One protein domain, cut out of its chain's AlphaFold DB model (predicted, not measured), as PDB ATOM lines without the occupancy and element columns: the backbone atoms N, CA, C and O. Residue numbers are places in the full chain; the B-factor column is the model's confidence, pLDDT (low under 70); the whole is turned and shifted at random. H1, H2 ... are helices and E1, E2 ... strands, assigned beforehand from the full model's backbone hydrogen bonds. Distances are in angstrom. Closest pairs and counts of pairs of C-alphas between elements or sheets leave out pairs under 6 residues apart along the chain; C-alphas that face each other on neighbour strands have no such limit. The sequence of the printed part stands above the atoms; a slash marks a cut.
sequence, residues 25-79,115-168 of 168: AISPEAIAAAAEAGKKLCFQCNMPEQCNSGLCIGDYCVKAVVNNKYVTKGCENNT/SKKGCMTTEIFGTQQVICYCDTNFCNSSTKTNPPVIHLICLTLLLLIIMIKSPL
ATOM      1  N   ALA A  25     250.655 171.622 191.036       62.72
ATOM      2  CA  ALA A  25     250.614 172.908 191.699       62.72
ATOM      3  C   ALA A  25     249.344 173.651 191.273       62.72
ATOM      4  O   ALA A  25     249.171 174.013 190.109       62.72
ATOM      5  N   ILE A  26     248.454 173.908 192.231       71.19
ATOM      6  CA  ILE A  26     247.337 174.834 192.032       71.19
ATOM      7  C   ILE A  26     247.918 176.222 191.739       71.19
ATOM      8  O   ILE A  26     248.827 176.673 192.440       71.19
ATOM      9  N   SER A  27     247.396 176.904 190.713       76.81
ATOM     10  CA  SER A  27     247.897 178.225 190.334       76.81
ATOM     11  C   SER A  27     247.759 179.230 191.492       76.81
ATOM     12  O   SER A  27     246.778 179.190 192.245       76.81
ATOM     13  N   PRO A  28     248.715 180.163 191.654       78.12
ATOM     14  CA  PRO A  28     248.663 181.164 192.723       78.12
ATOM     15  C   PRO A  28     247.407 182.046 192.639       78.12
ATOM     16  O   PRO A  28     246.864 182.455 193.662       78.12
ATOM     17  N   GLU A  29     246.903 182.275 191.427       75.44
ATOM     18  CA  GLU A  29     245.659 183.004 191.158       75.44
ATOM     19  C   GLU A  29     244.437 182.269 191.718       75.44
ATOM     20  O   GLU A  29     243.582 182.882 192.358       75.44
ATOM     21  N   ALA A  30     244.371 180.945 191.547       73.38
ATOM     22  CA  ALA A  30     243.288 180.133 192.090       73.38
ATOM     23  C   ALA A  30     243.323 180.088 193.625       73.38
ATOM     24  O   ALA A  30     242.271 180.081 194.262       73.38
ATOM     25  N   ILE A  31     244.515 180.114 194.229       74.88
ATOM     26  CA  ILE A  31     244.678 180.191 195.688       74.88
ATOM     27  C   ILE A  31     244.197 181.548 196.218       74.88
ATOM     28  O   ILE A  31     243.484 181.591 197.221       74.88
ATOM     29  N   ALA A  32     244.544 182.646 195.541       75.38
ATOM     30  CA  ALA A  32     244.089 183.983 195.914       75.38
ATOM     31  C   ALA A  32     242.560 184.111 195.801       75.38
ATOM     32  O   ALA A  32     241.905 184.498 196.769       75.38
ATOM     33  N   ALA A  33     241.979 183.674 194.679       72.56
ATOM     34  CA  ALA A  33     240.529 183.670 194.477       72.56
ATOM     35  C   ALA A  33     239.796 182.785 195.503       72.56
ATOM     36  O   ALA A  33     238.722 183.136 195.992       72.56
ATOM     37  N   ALA A  34     240.384 181.644 195.876       74.38
ATOM     38  CA  ALA A  34     239.852 180.774 196.918       74.38
ATOM     39  C   ALA A  34     239.869 181.443 198.298       74.38
ATOM     40  O   ALA A  34     238.882 181.347 199.029       74.38
ATOM     41  N   ALA A  35     240.955 182.138 198.643       75.31
ATOM     42  CA  ALA A  35     241.068 182.871 199.898       75.31
ATOM     43  C   ALA A  35     240.049 184.022 199.979       75.31
ATOM     44  O   ALA A  35     239.392 184.176 201.010       75.31
ATOM     45  N   GLU A  36     239.854 184.768 198.888       73.62
ATOM     46  CA  GLU A  36     238.817 185.809 198.788       73.62
ATOM     47  C   GLU A  36     237.402 185.232 198.932       73.62
ATOM     48  O   GLU A  36     236.546 185.823 199.590       73.62
ATOM     49  N   ALA A  37     237.165 184.033 198.391       73.81
ATOM     50  CA  ALA A  37     235.907 183.303 198.534       73.81
ATOM     51  C   ALA A  37     235.742 182.588 199.894       73.81
ATOM     52  O   ALA A  37     234.776 181.842 200.081       73.81
ATOM     53  N   GLY A  38     236.675 182.769 200.839       77.25
ATOM     54  CA  GLY A  38     236.641 182.135 202.162       77.25
ATOM     55  C   GLY A  38     236.854 180.616 202.147       77.25
ATOM     56  O   GLY A  38     236.508 179.935 203.116       77.25
ATOM     57  N   LYS A  39     237.401 180.067 201.058       81.56
ATOM     58  CA  LYS A  39     237.715 178.643 200.900       81.56
ATOM     59  C   LYS A  39     239.068 178.303 201.530       81.56
ATOM     60  O   LYS A  39     239.918 179.157 201.771       81.56
ATOM     61  N   LYS A  40     239.271 177.015 201.791       84.00
ATOM     62  CA  LYS A  40     240.458 176.435 202.418       84.00
ATOM     63  C   LYS A  40     241.198 175.533 201.444       84.00
ATOM     64  O   LYS A  40     240.584 174.792 200.681       84.00
ATOM     65  N   LEU A  41     242.521 175.576 201.541       83.94
ATOM     66  CA  LEU A  41     243.437 174.691 200.838       83.94
ATOM     67  C   LEU A  41     243.767 173.482 201.728       83.94
ATOM     68  O   LEU A  41     244.273 173.648 202.845       83.94
ATOM     69  N   CYS A  42     243.502 172.273 201.244       84.56
ATOM     70  CA  CYS A  42     243.707 171.038 202.003       84.56
ATOM     71  C   CYS A  42     244.534 170.035 201.196       84.56
ATOM     72  O   CYS A  42     244.474 170.024 199.968       84.56
ATOM     73  N   PHE A  43     245.283 169.167 201.878       82.81
ATOM     74  CA  PHE A  43     245.917 168.032 201.209       82.81
ATOM     75  C   PHE A  43     244.877 167.020 200.744       82.81
ATOM     76  O   PHE A  43     243.941 166.693 201.481       82.81
ATOM     77  N   GLN A  44     245.101 166.476 199.554       83.25
ATOM     78  CA  GLN A  44     244.334 165.377 199.005       83.25
ATOM     79  C   GLN A  44     245.202 164.123 198.973       83.25
ATOM     80  O   GLN A  44     246.232 164.079 198.307       83.25
ATOM     81  N   CYS A  45     244.796 163.097 199.720       80.69
ATOM     82  CA  CYS A  45     245.475 161.808 199.696       80.69
ATOM     83  C   CYS A  45     244.531 160.662 200.023       80.69
ATOM     84  O   CYS A  45     243.610 160.800 200.823       80.69
ATOM     85  N   ASN A  46     244.795 159.512 199.407       77.25
ATOM     86  CA  ASN A  46     244.052 158.277 199.645       77.25
ATOM     87  C   ASN A  46     244.818 157.289 200.553       77.25
ATOM     88  O   ASN A  46     244.290 156.244 200.920       77.25
ATOM     89  N   MET A  47     246.068 157.603 200.911       71.50
ATOM     90  CA  MET A  47     246.920 156.786 201.778       71.50
ATOM     91  C   MET A  47     247.811 157.657 202.686       71.50
ATOM     92  O   MET A  47     248.209 158.748 202.271       71.50
ATOM     93  N   PRO A  48     248.187 157.176 203.892       65.88
ATOM     94  CA  PRO A  48     248.888 157.969 204.913       65.88
ATOM     95  C   PRO A  48     250.242 158.529 204.465       65.88
ATOM     96  O   PRO A  48     250.596 159.651 204.819       65.88
ATOM     97  N   GLU A  49     250.988 157.744 203.689       66.00
ATOM     98  CA  GLU A  49     252.341 158.075 203.217       66.00
ATOM     99  C   GLU A  49     252.341 158.646 201.793       66.00
ATOM    100  O   GLU A  49     253.387 158.989 201.255       66.00
ATOM    101  N   GLN A  50     251.159 158.789 201.185       66.31
ATOM    102  CA  GLN A  50     250.990 159.328 199.835       66.31
ATOM    103  C   GLN A  50     250.480 160.773 199.842       66.31
ATOM    104  O   GLN A  50     250.020 161.259 198.820       66.31
ATOM    105  N   CYS A  51     250.563 161.504 200.957       67.31
ATOM    106  CA  CYS A  51     250.114 162.905 201.010       67.31
ATOM    107  C   CYS A  51     251.069 163.911 200.339       67.31
ATOM    108  O   CYS A  51     251.018 165.096 200.652       67.31
ATOM    109  N   ASN A  52     251.900 163.443 199.405       60.56
ATOM    110  CA  ASN A  52     252.748 164.267 198.544       60.56
ATOM    111  C   ASN A  52     252.111 164.572 197.174       60.56
ATOM    112  O   ASN A  52     252.737 165.267 196.385       60.56
ATOM    113  N   SER A  53     250.915 164.055 196.870       59.53
ATOM    114  CA  SER A  53     250.409 163.989 195.491       59.53
ATOM    115  C   SER A  53     249.310 164.985 195.107       59.53
ATOM    116  O   SER A  53     248.986 165.052 193.928       59.53
ATOM    117  N   GLY A  54     248.741 165.784 196.022       73.38
ATOM    118  CA  GLY A  54     247.731 166.763 195.604       73.38
ATOM    119  C   GLY A  54     247.223 167.729 196.668       73.38
ATOM    120  O   GLY A  54     247.218 167.447 197.872       73.38
ATOM    121  N   LEU A  55     246.755 168.881 196.191       80.62
ATOM    122  CA  LEU A  55     246.000 169.867 196.956       80.62
ATOM    123  C   LEU A  55     244.588 169.978 196.389       80.62
ATOM    124  O   LEU A  55     244.366 169.791 195.197       80.62
ATOM    125  N   CYS A  56     243.643 170.346 197.242       84.50
ATOM    126  CA  CYS A  56     242.288 170.684 196.842       84.50
ATOM    127  C   CYS A  56     241.836 171.978 197.523       84.50
ATOM    128  O   CYS A  56     242.385 172.387 198.550       84.50
ATOM    129  N   ILE A  57     240.809 172.611 196.953       85.56
ATOM    130  CA  ILE A  57     240.157 173.801 197.502       85.56
ATOM    131  C   ILE A  57     238.713 173.444 197.865       85.56
ATOM    132  O   ILE A  57     237.983 172.909 197.031       85.56
ATOM    133  N   GLY A  58     238.285 173.764 199.086       85.06
ATOM    134  CA  GLY A  58     236.884 173.620 199.494       85.06
ATOM    135  C   GLY A  58     236.521 174.416 200.741       85.06
ATOM    136  O   GLY A  58     237.343 175.144 201.282       85.06
ATOM    137  N   ASP A  59     235.280 174.313 201.205       83.00
ATOM    138  CA  ASP A  59     234.825 175.015 202.417       83.00
ATOM    139  C   ASP A  59     235.391 174.388 203.701       83.00
ATOM    140  O   ASP A  59     235.721 175.087 204.667       83.00
ATOM    141  N   TYR A  60     235.549 173.062 203.699       84.44
ATOM    142  CA  TYR A  60     236.078 172.296 204.822       84.44
ATOM    143  C   TYR A  60     237.178 171.342 204.368       84.44
ATOM    144  O   TYR A  60     237.069 170.701 203.324       84.44
ATOM    145  N   CYS A  61     238.206 171.194 205.205       85.19
ATOM    146  CA  CYS A  61     239.148 170.093 205.081       85.19
ATOM    147  C   CYS A  61     238.601 168.879 205.833       85.19
ATOM    148  O   CYS A  61     238.127 169.006 206.968       85.19
ATOM    149  N   VAL A  62     238.704 167.707 205.212       86.31
ATOM    150  CA  VAL A  62     238.218 166.442 205.764       86.31
ATOM    151  C   VAL A  62     239.375 165.463 205.880       86.31
ATOM    152  O   VAL A  62     240.203 165.351 204.973       86.31
ATOM    153  N   LYS A  63     239.427 164.746 207.000       86.25
ATOM    154  CA  LYS A  63     240.372 163.660 207.257       86.25
ATOM    155  C   LYS A  63     239.600 162.450 207.758       86.25
ATOM    156  O   LYS A  63     239.005 162.533 208.828       86.25
ATOM    157  N   ALA A  64     239.639 161.335 207.039       84.19
ATOM    158  CA  ALA A  64     239.107 160.071 207.534       84.19
ATOM    159  C   ALA A  64     240.247 159.157 207.980       84.19
ATOM    160  O   ALA A  64     241.300 159.098 207.341       84.19
ATOM    161  N   VAL A  65     240.041 158.464 209.096       82.44
ATOM    162  CA  VAL A  65     240.982 157.495 209.651       82.44
ATOM    163  C   VAL A  65     240.269 156.169 209.864       82.44
ATOM    164  O   VAL A  65     239.269 156.113 210.576       82.44
ATOM    165  N   VAL A  66     240.808 155.099 209.285       80.81
ATOM    166  CA  VAL A  66     240.307 153.730 209.469       80.81
ATOM    167  C   VAL A  66     241.343 152.922 210.239       80.81
ATOM    168  O   VAL A  66     242.511 152.852 209.834       80.81
ATOM    169  N   ASN A  67     240.924 152.325 211.359       72.56
ATOM    170  CA  ASN A  67     241.756 151.475 212.226       72.56
ATOM    171  C   ASN A  67     243.128 152.088 212.578       72.56
ATOM    172  O   ASN A  67     244.137 151.385 212.607       72.56
ATOM    173  N   ASN A  68     243.189 153.412 212.769       68.81
ATOM    174  CA  ASN A  68     244.412 154.187 213.038       68.81
ATOM    175  C   ASN A  68     245.548 154.021 212.007       68.81
ATOM    176  O   ASN A  68     246.668 154.462 212.260       68.81
ATOM    177  N   LYS A  69     245.278 153.405 210.850       67.19
ATOM    178  CA  LYS A  69     246.308 153.009 209.883       67.19
ATOM    179  C   LYS A  69     246.063 153.568 208.494       67.19
ATOM    180  O   LYS A  69     247.022 153.939 207.831       67.19
ATOM    181  N   TYR A  70     244.812 153.656 208.057       68.81
ATOM    182  CA  TYR A  70     244.473 154.249 206.765       68.81
ATOM    183  C   TYR A  70     244.008 155.674 206.984       68.81
ATOM    184  O   TYR A  70     243.125 155.909 207.803       68.81
ATOM    185  N   VAL A  71     244.617 156.613 206.269       75.44
ATOM    186  CA  VAL A  71     244.274 158.028 206.332       75.44
ATOM    187  C   VAL A  71     243.928 158.479 204.929       75.44
ATOM    188  O   VAL A  71     244.770 158.385 204.035       75.44
ATOM    189  N   THR A  72     242.717 158.994 204.763       83.56
ATOM    190  CA  THR A  72     242.338 159.757 203.578       83.56
ATOM    191  C   THR A  72     242.152 161.219 203.964       83.56
ATOM    192  O   THR A  72     241.737 161.538 205.083       83.56
ATOM    193  N   LYS A  73     242.522 162.126 203.062       86.69
ATOM    194  CA  LYS A  73     242.353 163.571 203.221       86.69
ATOM    195  C   LYS A  73     241.775 164.166 201.951       86.69
ATOM    196  O   LYS A  73     242.078 163.689 200.857       86.69
ATOM    197  N   GLY A  74     240.976 165.212 202.101       87.19
ATOM    198  CA  GLY A  74     240.419 165.947 200.975       87.19
ATOM    199  C   GLY A  74     239.643 167.186 201.401       87.19
ATOM    200  O   GLY A  74     239.758 167.659 202.536       87.19
ATOM    201  N   CYS A  75     238.846 167.695 200.468       86.44
ATOM    202  CA  CYS A  75     238.045 168.901 200.621       86.44
ATOM    203  C   CYS A  75     236.564 168.584 200.437       86.44
ATOM    204  O   CYS A  75     236.198 167.802 199.560       86.44
ATOM    205  N   GLU A  76     235.714 169.238 201.218       85.56
ATOM    206  CA  GLU A  76     234.263 169.199 201.058       85.56
ATOM    207  C   GLU A  76     233.730 170.624 200.881       85.56
ATOM    208  O   GLU A  76     234.164 171.551 201.570       85.56
ATOM    209  N   ASN A  77     232.784 170.800 199.956       82.56
ATOM    210  CA  ASN A  77     232.100 172.072 199.746       82.56
ATOM    211  C   ASN A  77     230.810 172.147 200.564       82.56
ATOM    212  O   ASN A  77     230.047 171.184 200.650       82.56
ATOM    213  N   ASN A  78     230.535 173.329 201.105       74.25
ATOM    214  CA  ASN A  78     229.275 173.659 201.738       74.25
ATOM    215  C   ASN A  78     228.215 173.821 200.646       74.25
ATOM    216  O   ASN A  78     228.102 174.867 200.007       74.25
ATOM    217  N   THR A  79     227.436 172.772 200.411       64.12
ATOM    218  CA  THR A  79     226.203 172.891 199.637       64.12
ATOM    219  C   THR A  79     225.136 173.455 200.572       64.12
ATOM    220  O   THR A  79     224.417 172.724 201.245       64.12
ATOM    221  N   SER A 115     229.546 175.372 211.759       52.78
ATOM    222  CA  SER A 115     230.972 175.123 211.747       52.78
ATOM    223  C   SER A 115     231.147 173.621 211.985       52.78
ATOM    224  O   SER A 115     231.265 173.205 213.135       52.78
ATOM    225  N   LYS A 116     231.097 172.804 210.916       62.41
ATOM    226  CA  LYS A 116     231.445 171.377 210.918       62.41
ATOM    227  C   LYS A 116     232.907 171.281 211.364       62.41
ATOM    228  O   LYS A 116     233.811 171.245 210.544       62.41
ATOM    229  N   LYS A 117     233.159 171.350 212.665       63.62
ATOM    230  CA  LYS A 117     234.455 171.113 213.293       63.62
ATOM    231  C   LYS A 117     234.241 169.992 214.289       63.62
ATOM    232  O   LYS A 117     233.321 170.062 215.099       63.62
ATOM    233  N   GLY A 118     235.077 168.968 214.211       74.19
ATOM    234  CA  GLY A 118     234.971 167.797 215.073       74.19
ATOM    235  C   GLY A 118     235.082 166.495 214.301       74.19
ATOM    236  O   GLY A 118     235.117 166.483 213.069       74.19
ATOM    237  N   CYS A 119     235.162 165.406 215.055       80.00
ATOM    238  CA  CYS A 119     235.270 164.057 214.530       80.00
ATOM    239  C   CYS A 119     233.992 163.282 214.831       80.00
ATOM    240  O   CYS A 119     233.488 163.330 215.951       80.00
ATOM    241  N   MET A 120     233.495 162.557 213.837       80.12
ATOM    242  CA  MET A 120     232.422 161.584 213.996       80.12
ATOM    243  C   MET A 120     232.979 160.189 213.734       80.12
ATOM    244  O   MET A 120     233.808 160.012 212.842       80.12
ATOM    245  N   THR A 121     232.513 159.205 214.494       79.62
ATOM    246  CA  THR A 121     232.798 157.798 214.217       79.62
ATOM    247  C   THR A 121     231.597 157.209 213.499       79.62
ATOM    248  O   THR A 121     230.478 157.294 213.997       79.62
ATOM    249  N   THR A 122     231.834 156.627 212.333       75.88
ATOM    250  CA  THR A 122     230.830 155.943 211.522       75.88
ATOM    251  C   THR A 122     231.329 154.553 211.177       75.88
ATOM    252  O   THR A 122     232.528 154.333 211.018       75.88
ATOM    253  N   GLU A 123     230.418 153.601 211.057       79.75
ATOM    254  CA  GLU A 123     230.741 152.273 210.557       79.75
ATOM    255  C   GLU A 123     230.427 152.236 209.066       79.75
ATOM    256  O   GLU A 123     229.321 152.568 208.655       79.75
ATOM    257  N   ILE A 124     231.415 151.893 208.245       75.44
ATOM    258  CA  ILE A 124     231.232 151.761 206.798       75.44
ATOM    259  C   ILE A 124     231.817 150.405 206.415       75.44
ATOM    260  O   ILE A 124     232.989 150.131 206.685       75.44
ATOM    261  N   PHE A 125     230.984 149.544 205.826       80.19
ATOM    262  CA  PHE A 125     231.323 148.155 205.486       80.19
ATOM    263  C   PHE A 125     231.874 147.342 206.674       80.19
ATOM    264  O   PHE A 125     232.882 146.648 206.547       80.19
ATOM    265  N   GLY A 126     231.253 147.452 207.853       77.19
ATOM    266  CA  GLY A 126     231.675 146.686 209.034       77.19
ATOM    267  C   GLY A 126     232.971 147.178 209.685       77.19
ATOM    268  O   GLY A 126     233.519 146.509 210.557       77.19
ATOM    269  N   THR A 127     233.506 148.321 209.240       76.88
ATOM    270  CA  THR A 127     234.756 148.886 209.760       76.88
ATOM    271  C   THR A 127     234.508 150.268 210.348       76.88
ATOM    272  O   THR A 127     233.909 151.127 209.699       76.88
ATOM    273  N   GLN A 128     235.005 150.505 211.566       80.06
ATOM    274  CA  GLN A 128     234.932 151.819 212.202       80.06
ATOM    275  C   GLN A 128     235.854 152.819 211.496       80.06
ATOM    276  O   GLN A 128     237.063 152.605 211.359       80.06
ATOM    277  N   GLN A 129     235.270 153.934 211.075       81.75
ATOM    278  CA  GLN A 129     235.954 155.056 210.454       81.75
ATOM    279  C   GLN A 129     235.701 156.320 211.265       81.75
ATOM    280  O   GLN A 129     234.562 156.646 211.596       81.75
ATOM    281  N   VAL A 130     236.764 157.058 211.564       83.38
ATOM    282  CA  VAL A 130     236.681 158.361 212.223       83.38
ATOM    283  C   VAL A 130     236.868 159.440 211.167       83.38
ATOM    284  O   VAL A 130     237.956 159.572 210.611       83.38
ATOM    285  N   ILE A 131     235.822 160.213 210.891       84.00
ATOM    286  CA  ILE A 131     235.835 161.318 209.929       84.00
ATOM    287  C   ILE A 131     235.901 162.629 210.704       84.00
ATOM    288  O   ILE A 131     234.997 162.955 211.467       84.00
ATOM    289  N   CYS A 132     236.969 163.389 210.497       82.94
ATOM    290  CA  CYS A 132     237.216 164.670 211.136       82.94
ATOM    291  C   CYS A 132     237.119 165.809 210.128       82.94
ATOM    292  O   CYS A 132     237.830 165.821 209.122       82.94
ATOM    293  N   TYR A 133     236.312 166.809 210.460       85.56
ATOM    294  CA  TYR A 133     236.347 168.108 209.811       85.56
ATOM    295  C   TYR A 133     237.254 169.031 210.619       85.56
ATOM    296  O   TYR A 133     236.999 169.298 211.800       85.56
ATOM    297  N   CYS A 134     238.343 169.482 210.001       76.00
ATOM    298  CA  CYS A 134     239.399 170.214 210.689       76.00
ATOM    299  C   CYS A 134     239.835 171.487 209.968       76.00
ATOM    300  O   CYS A 134     239.592 171.689 208.780       76.00
ATOM    301  N   ASP A 135     240.506 172.368 210.716       74.81
ATOM    302  CA  ASP A 135     241.240 173.480 210.120       74.81
ATOM    303  C   ASP A 135     242.496 172.989 209.401       74.81
ATOM    304  O   ASP A 135     243.042 171.925 209.719       74.81
ATOM    305  N   THR A 136     242.958 173.802 208.450       69.94
ATOM    306  CA  THR A 136     244.087 173.519 207.555       69.94
ATOM    307  C   THR A 136     245.299 172.993 208.316       69.94
ATOM    308  O   THR A 136     245.826 171.952 207.955       69.94
ATOM    309  N   ASN A 137     245.680 173.613 209.434       68.25
ATOM    310  CA  ASN A 137     246.855 173.214 210.217       68.25
ATOM    311  C   ASN A 137     246.773 171.774 210.759       68.25
ATOM    312  O   ASN A 137     247.732 171.010 210.653       68.25
ATOM    313  N   PHE A 138     245.624 171.372 211.312       67.75
ATOM    314  CA  PHE A 138     245.449 170.029 211.877       67.75
ATOM    315  C   PHE A 138     245.215 168.987 210.781       67.75
ATOM    316  O   PHE A 138     245.859 167.936 210.772       67.75
ATOM    317  N   CYS A 139     244.340 169.294 209.819       73.94
ATOM    318  CA  CYS A 139     244.036 168.411 208.695       73.94
ATOM    319  C   CYS A 139     245.275 168.145 207.836       73.94
ATOM    320  O   CYS A 139     245.493 167.008 207.417       73.94
ATOM    321  N   ASN A 140     246.128 169.148 207.626       72.69
ATOM    322  CA  ASN A 140     247.288 169.019 206.754       72.69
ATOM    323  C   ASN A 140     248.498 168.368 207.440       72.69
ATOM    324  O   ASN A 140     249.379 167.862 206.752       72.69
ATOM    325  N   SER A 141     248.507 168.247 208.771       67.12
ATOM    326  CA  SER A 141     249.552 167.496 209.477       67.12
ATOM    327  C   SER A 141     249.538 166.010 209.069       67.12
ATOM    328  O   SER A 141     248.517 165.320 209.192       67.12
ATOM    329  N   SER A 142     250.638 165.498 208.507       58.84
ATOM    330  CA  SER A 142     250.852 164.050 208.389       58.84
ATOM    331  C   SER A 142     251.651 163.579 209.600       58.84
ATOM    332  O   SER A 142     252.561 164.264 210.073       58.84
ATOM    333  N   THR A 143     251.311 162.408 210.128       53.62
ATOM    334  CA  THR A 143     252.245 161.654 210.960       53.62
ATOM    335  C   THR A 143     253.365 161.202 210.034       53.62
ATOM    336  O   THR A 143     253.219 160.194 209.352       53.62
ATOM    337  N   LYS A 144     254.444 161.991 209.942       47.81
ATOM    338  CA  LYS A 144     255.667 161.604 209.233       47.81
ATOM    339  C   LYS A 144     256.211 160.328 209.876       47.81
ATOM    340  O   LYS A 144     256.903 160.388 210.890       47.81
ATOM    341  N   THR A 145     255.908 159.177 209.297       46.91
ATOM    342  CA  THR A 145     256.786 158.018 209.397       46.91
ATOM    343  C   THR A 145     258.020 158.365 208.571       46.91
ATOM    344  O   THR A 145     257.919 158.757 207.410       46.91
ATOM    345  N   ASN A 146     259.193 158.360 209.206       44.34
ATOM    346  CA  ASN A 146     260.448 158.616 208.505       44.34
ATOM    347  C   ASN A 146     260.551 157.621 207.340       44.34
ATOM    348  O   ASN A 146     260.507 156.414 207.595       44.34
ATOM    349  N   PRO A 147     260.655 158.080 206.083       50.19
ATOM    350  CA  PRO A 147     260.691 157.159 204.965       50.19
ATOM    351  C   PRO A 147     261.973 156.306 205.034       50.19
ATOM    352  O   PRO A 147     263.003 156.769 205.544       50.19
ATOM    353  N   PRO A 148     261.967 155.090 204.455       56.84
ATOM    354  CA  PRO A 148     263.132 154.196 204.385       56.84
ATOM    355  C   PRO A 148     264.329 154.788 203.612       56.84
ATOM    356  O   PRO A 148     265.388 154.170 203.529       56.84
ATOM    357  N   VAL A 149     264.199 156.009 203.088       58.62
ATOM    358  CA  VAL A 149     265.247 156.784 202.417       58.62
ATOM    359  C   VAL A 149     266.464 156.998 203.323       58.62
ATOM    360  O   VAL A 149     267.588 156.894 202.845       58.62
ATOM    361  N   ILE A 150     266.284 157.198 204.637       63.38
ATOM    362  CA  ILE A 150     267.422 157.318 205.572       63.38
ATOM    363  C   ILE A 150     268.193 155.993 205.661       63.38
ATOM    364  O   ILE A 150     269.423 155.998 205.667       63.38
ATOM    365  N   HIS A 151     267.489 154.857 205.666       63.97
ATOM    366  CA  HIS A 151     268.126 153.541 205.639       63.97
ATOM    367  C   HIS A 151     268.873 153.300 204.325       63.97
ATOM    368  O   HIS A 151     269.996 152.799 204.359       63.97
ATOM    369  N   LEU A 152     268.304 153.711 203.188       64.56
ATOM    370  CA  LEU A 152     268.946 153.582 201.881       64.56
ATOM    371  C   LEU A 152     270.204 154.465 201.776       64.56
ATOM    372  O   LEU A 152     271.268 153.978 201.391       64.56
ATOM    373  N   ILE A 153     270.128 155.727 202.215       72.50
ATOM    374  CA  ILE A 153     271.279 156.645 202.268       72.50
ATOM    375  C   ILE A 153     272.362 156.090 203.198       72.50
ATOM    376  O   ILE A 153     273.531 156.045 202.821       72.50
ATOM    377  N   CYS A 154     271.991 155.594 204.382       74.25
ATOM    378  CA  CYS A 154     272.948 155.033 205.331       74.25
ATOM    379  C   CYS A 154     273.662 153.792 204.768       74.25
ATOM    380  O   CYS A 154     274.868 153.644 204.957       74.25
ATOM    381  N   LEU A 155     272.948 152.927 204.040       76.19
ATOM    382  CA  LEU A 155     273.514 151.720 203.432       76.19
ATOM    383  C   LEU A 155     274.456 152.061 202.266       76.19
ATOM    384  O   LEU A 155     275.534 151.477 202.157       76.19
ATOM    385  N   THR A 156     274.103 153.061 201.448       75.12
ATOM    386  CA  THR A 156     274.983 153.559 200.372       75.12
ATOM    387  C   THR A 156     276.257 154.218 200.913       75.12
ATOM    388  O   THR A 156     277.343 153.929 200.408       75.12
ATOM    389  N   LEU A 157     276.168 155.019 201.984       79.06
ATOM    390  CA  LEU A 157     277.343 155.588 202.660       79.06
ATOM    391  C   LEU A 157     278.245 154.501 203.256       79.06
ATOM    392  O   LEU A 157     279.467 154.585 203.138       79.06
ATOM    393  N   LEU A 158     277.656 153.474 203.873       80.56
ATOM    394  CA  LEU A 158     278.405 152.379 204.487       80.56
ATOM    395  C   LEU A 158     279.214 151.597 203.441       80.56
ATOM    396  O   LEU A 158     280.396 151.328 203.653       80.56
ATOM    397  N   LEU A 159     278.609 151.298 202.286       76.88
ATOM    398  CA  LEU A 159     279.293 150.652 201.162       76.88
ATOM    399  C   LEU A 159     280.430 151.523 200.613       76.88
ATOM    400  O   LEU A 159     281.515 151.011 200.340       76.88
ATOM    401  N   LEU A 160     280.226 152.839 200.512       74.94
ATOM    402  CA  LEU A 160     281.253 153.768 200.041       74.94
ATOM    403  C   LEU A 160     282.460 153.820 200.998       74.94
ATOM    404  O   LEU A 160     283.604 153.791 200.550       74.94
ATOM    405  N   ILE A 161     282.216 153.808 202.314       79.94
ATOM    406  CA  ILE A 161     283.268 153.775 203.346       79.94
ATOM    407  C   ILE A 161     284.061 152.460 203.300       79.94
ATOM    408  O   ILE A 161     285.289 152.489 203.404       79.94
ATOM    409  N   ILE A 162     283.390 151.315 203.120       77.69
ATOM    410  CA  ILE A 162     284.049 150.001 203.009       77.69
ATOM    411  C   ILE A 162     284.987 149.974 201.794       77.69
ATOM    412  O   ILE A 162     286.136 149.552 201.912       77.69
ATOM    413  N   MET A 163     284.544 150.509 200.653       66.94
ATOM    414  CA  MET A 163     285.348 150.551 199.425       66.94
ATOM    415  C   MET A 163     286.545 151.510 199.507       66.94
ATOM    416  O   MET A 163     287.569 151.253 198.884       66.94
ATOM    417  N   ILE A 164     286.453 152.599 200.282       72.56
ATOM    418  CA  ILE A 164     287.589 153.512 200.523       72.56
ATOM    419  C   ILE A 164     288.625 152.869 201.457       72.56
ATOM    420  O   ILE A 164     289.822 153.127 201.333       72.56
ATOM    421  N   LYS A 165     288.175 152.037 202.404       67.94
ATOM    422  CA  LYS A 165     289.037 151.427 203.427       67.94
ATOM    423  C   LYS A 165     289.694 150.116 202.979       67.94
ATOM    424  O   LYS A 165     290.676 149.705 203.593       67.94
ATOM    425  N   SER A 166     289.201 149.499 201.907       59.34
ATOM    426  CA  SER A 166     289.801 148.328 201.261       59.34
ATOM    427  C   SER A 166     290.395 148.704 199.896       59.34
ATOM    428  O   SER A 166     289.761 148.442 198.873       59.34
ATOM    429  N   PRO A 167     291.593 149.317 199.841       51.94
ATOM    430  CA  PRO A 167     292.336 149.380 198.596       51.94
ATOM    431  C   PRO A 167     292.839 147.961 198.307       51.94
ATOM    432  O   PRO A 167     293.721 147.464 199.006       51.94
ATOM    433  N   LEU A 168     292.227 147.285 197.335       53.41
ATOM    434  CA  LEU A 168     292.911 146.200 196.637       53.41
ATOM    435  C   LEU A 168     293.821 146.815 195.573       53.41
ATOM    436  O   LEU A 168     293.315 147.688 194.827       53.41
TER     437      LEU A 168
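AT A GLANCE: This is residues 25 to 79 and 115 to 168 of the 168 residues of an uncharacterized protein of Rhabditophanes sp. KR3021 (UniProt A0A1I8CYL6). A small body of a strongly twisted four-stranded sheet, with the short hairpin E1 and E2 partly face to face with it as a small, uneven sandwich, sends out one long arm: residues 148 to 168, mostly H3, stick out from it. H1 sits beside the hairpin E1 and E2, away from the larger sheet, and the short H2 packs on that sheet over E3. The printed part has 109 residues with three named helices and six named strands, in the order H1 E1 E2 E3 E4 E5 E6 H2 H3; its class is mixed. The larger sheet runs E4 E3 E6 E5 and both sheets are antiparallel. The whole is extended, with a radius of gyration of the C-alphas of 20.2 A, and flat, spanning 72 by 43 by 19 A.

IN THESE COORDINATES: Find C-alpha 28 at (248.663, 181.164, 192.723), where H1 begins; it runs to residue 36. Next come E1, residues 40 to 43, and E2, residues 55 to 58. E3, residues 60 to 66, covers 19.6 A, and E4, residues 70 to 76, covers 19.0 A. After the cut, E5 is residues 118 to 124, 18.4 A long, and E6 is residues 127 to 134, 21.8 A, beginning at C-alpha 127 at (234.756, 148.886, 209.760). H2 is residues 136 to 140. H3, residues 149 to 165, runs 24.4 A to C-alpha 165 at (289.037, 151.427, 203.427).

HOW THE PARTS SIT: Begin with the larger sheet, whose edge strands are E4 and E5. In the hairpin E3 and E4, look for N 62 and O 74, 2.9 A apart; between E3 and E6, for N 65 and O 130, 2.8 A; in the hairpin E5 and E6, for N 120 and O 131, 2.8 A. In the hairpin E1 and E2, N 40 and O 58 are 2.7 A apart. The two sheets' best planes are 27 degrees apart, and the closest C-alphas of E2 and E4 are those of Gly 58 and Cys 75, 5.0 A. H2 is on the larger sheet at a height of 8.0 A. The closest C-alphas of H1 and E1 are those of Ala 34 and Lys 40, 7.0 A. H3 is apart from H1, H2 and the six strands. In H1, H2 and H3 every O i to N i+4 pair is within hydrogen-bond range.

THE WHOLE: The C-alphas farthest apart are those of Thr 79 and Leu 168, 71.9 A. Residues 80 to 114 are not printed, and C-alphas 79 and 115 are 13.2 A apart across this cut. The link E1 to E2 is long, with 11 residues. The mean pLDDT of the printed part is 73.5; among the residues under 70 are 48 to 53, 141 to 152 and 165 to 168.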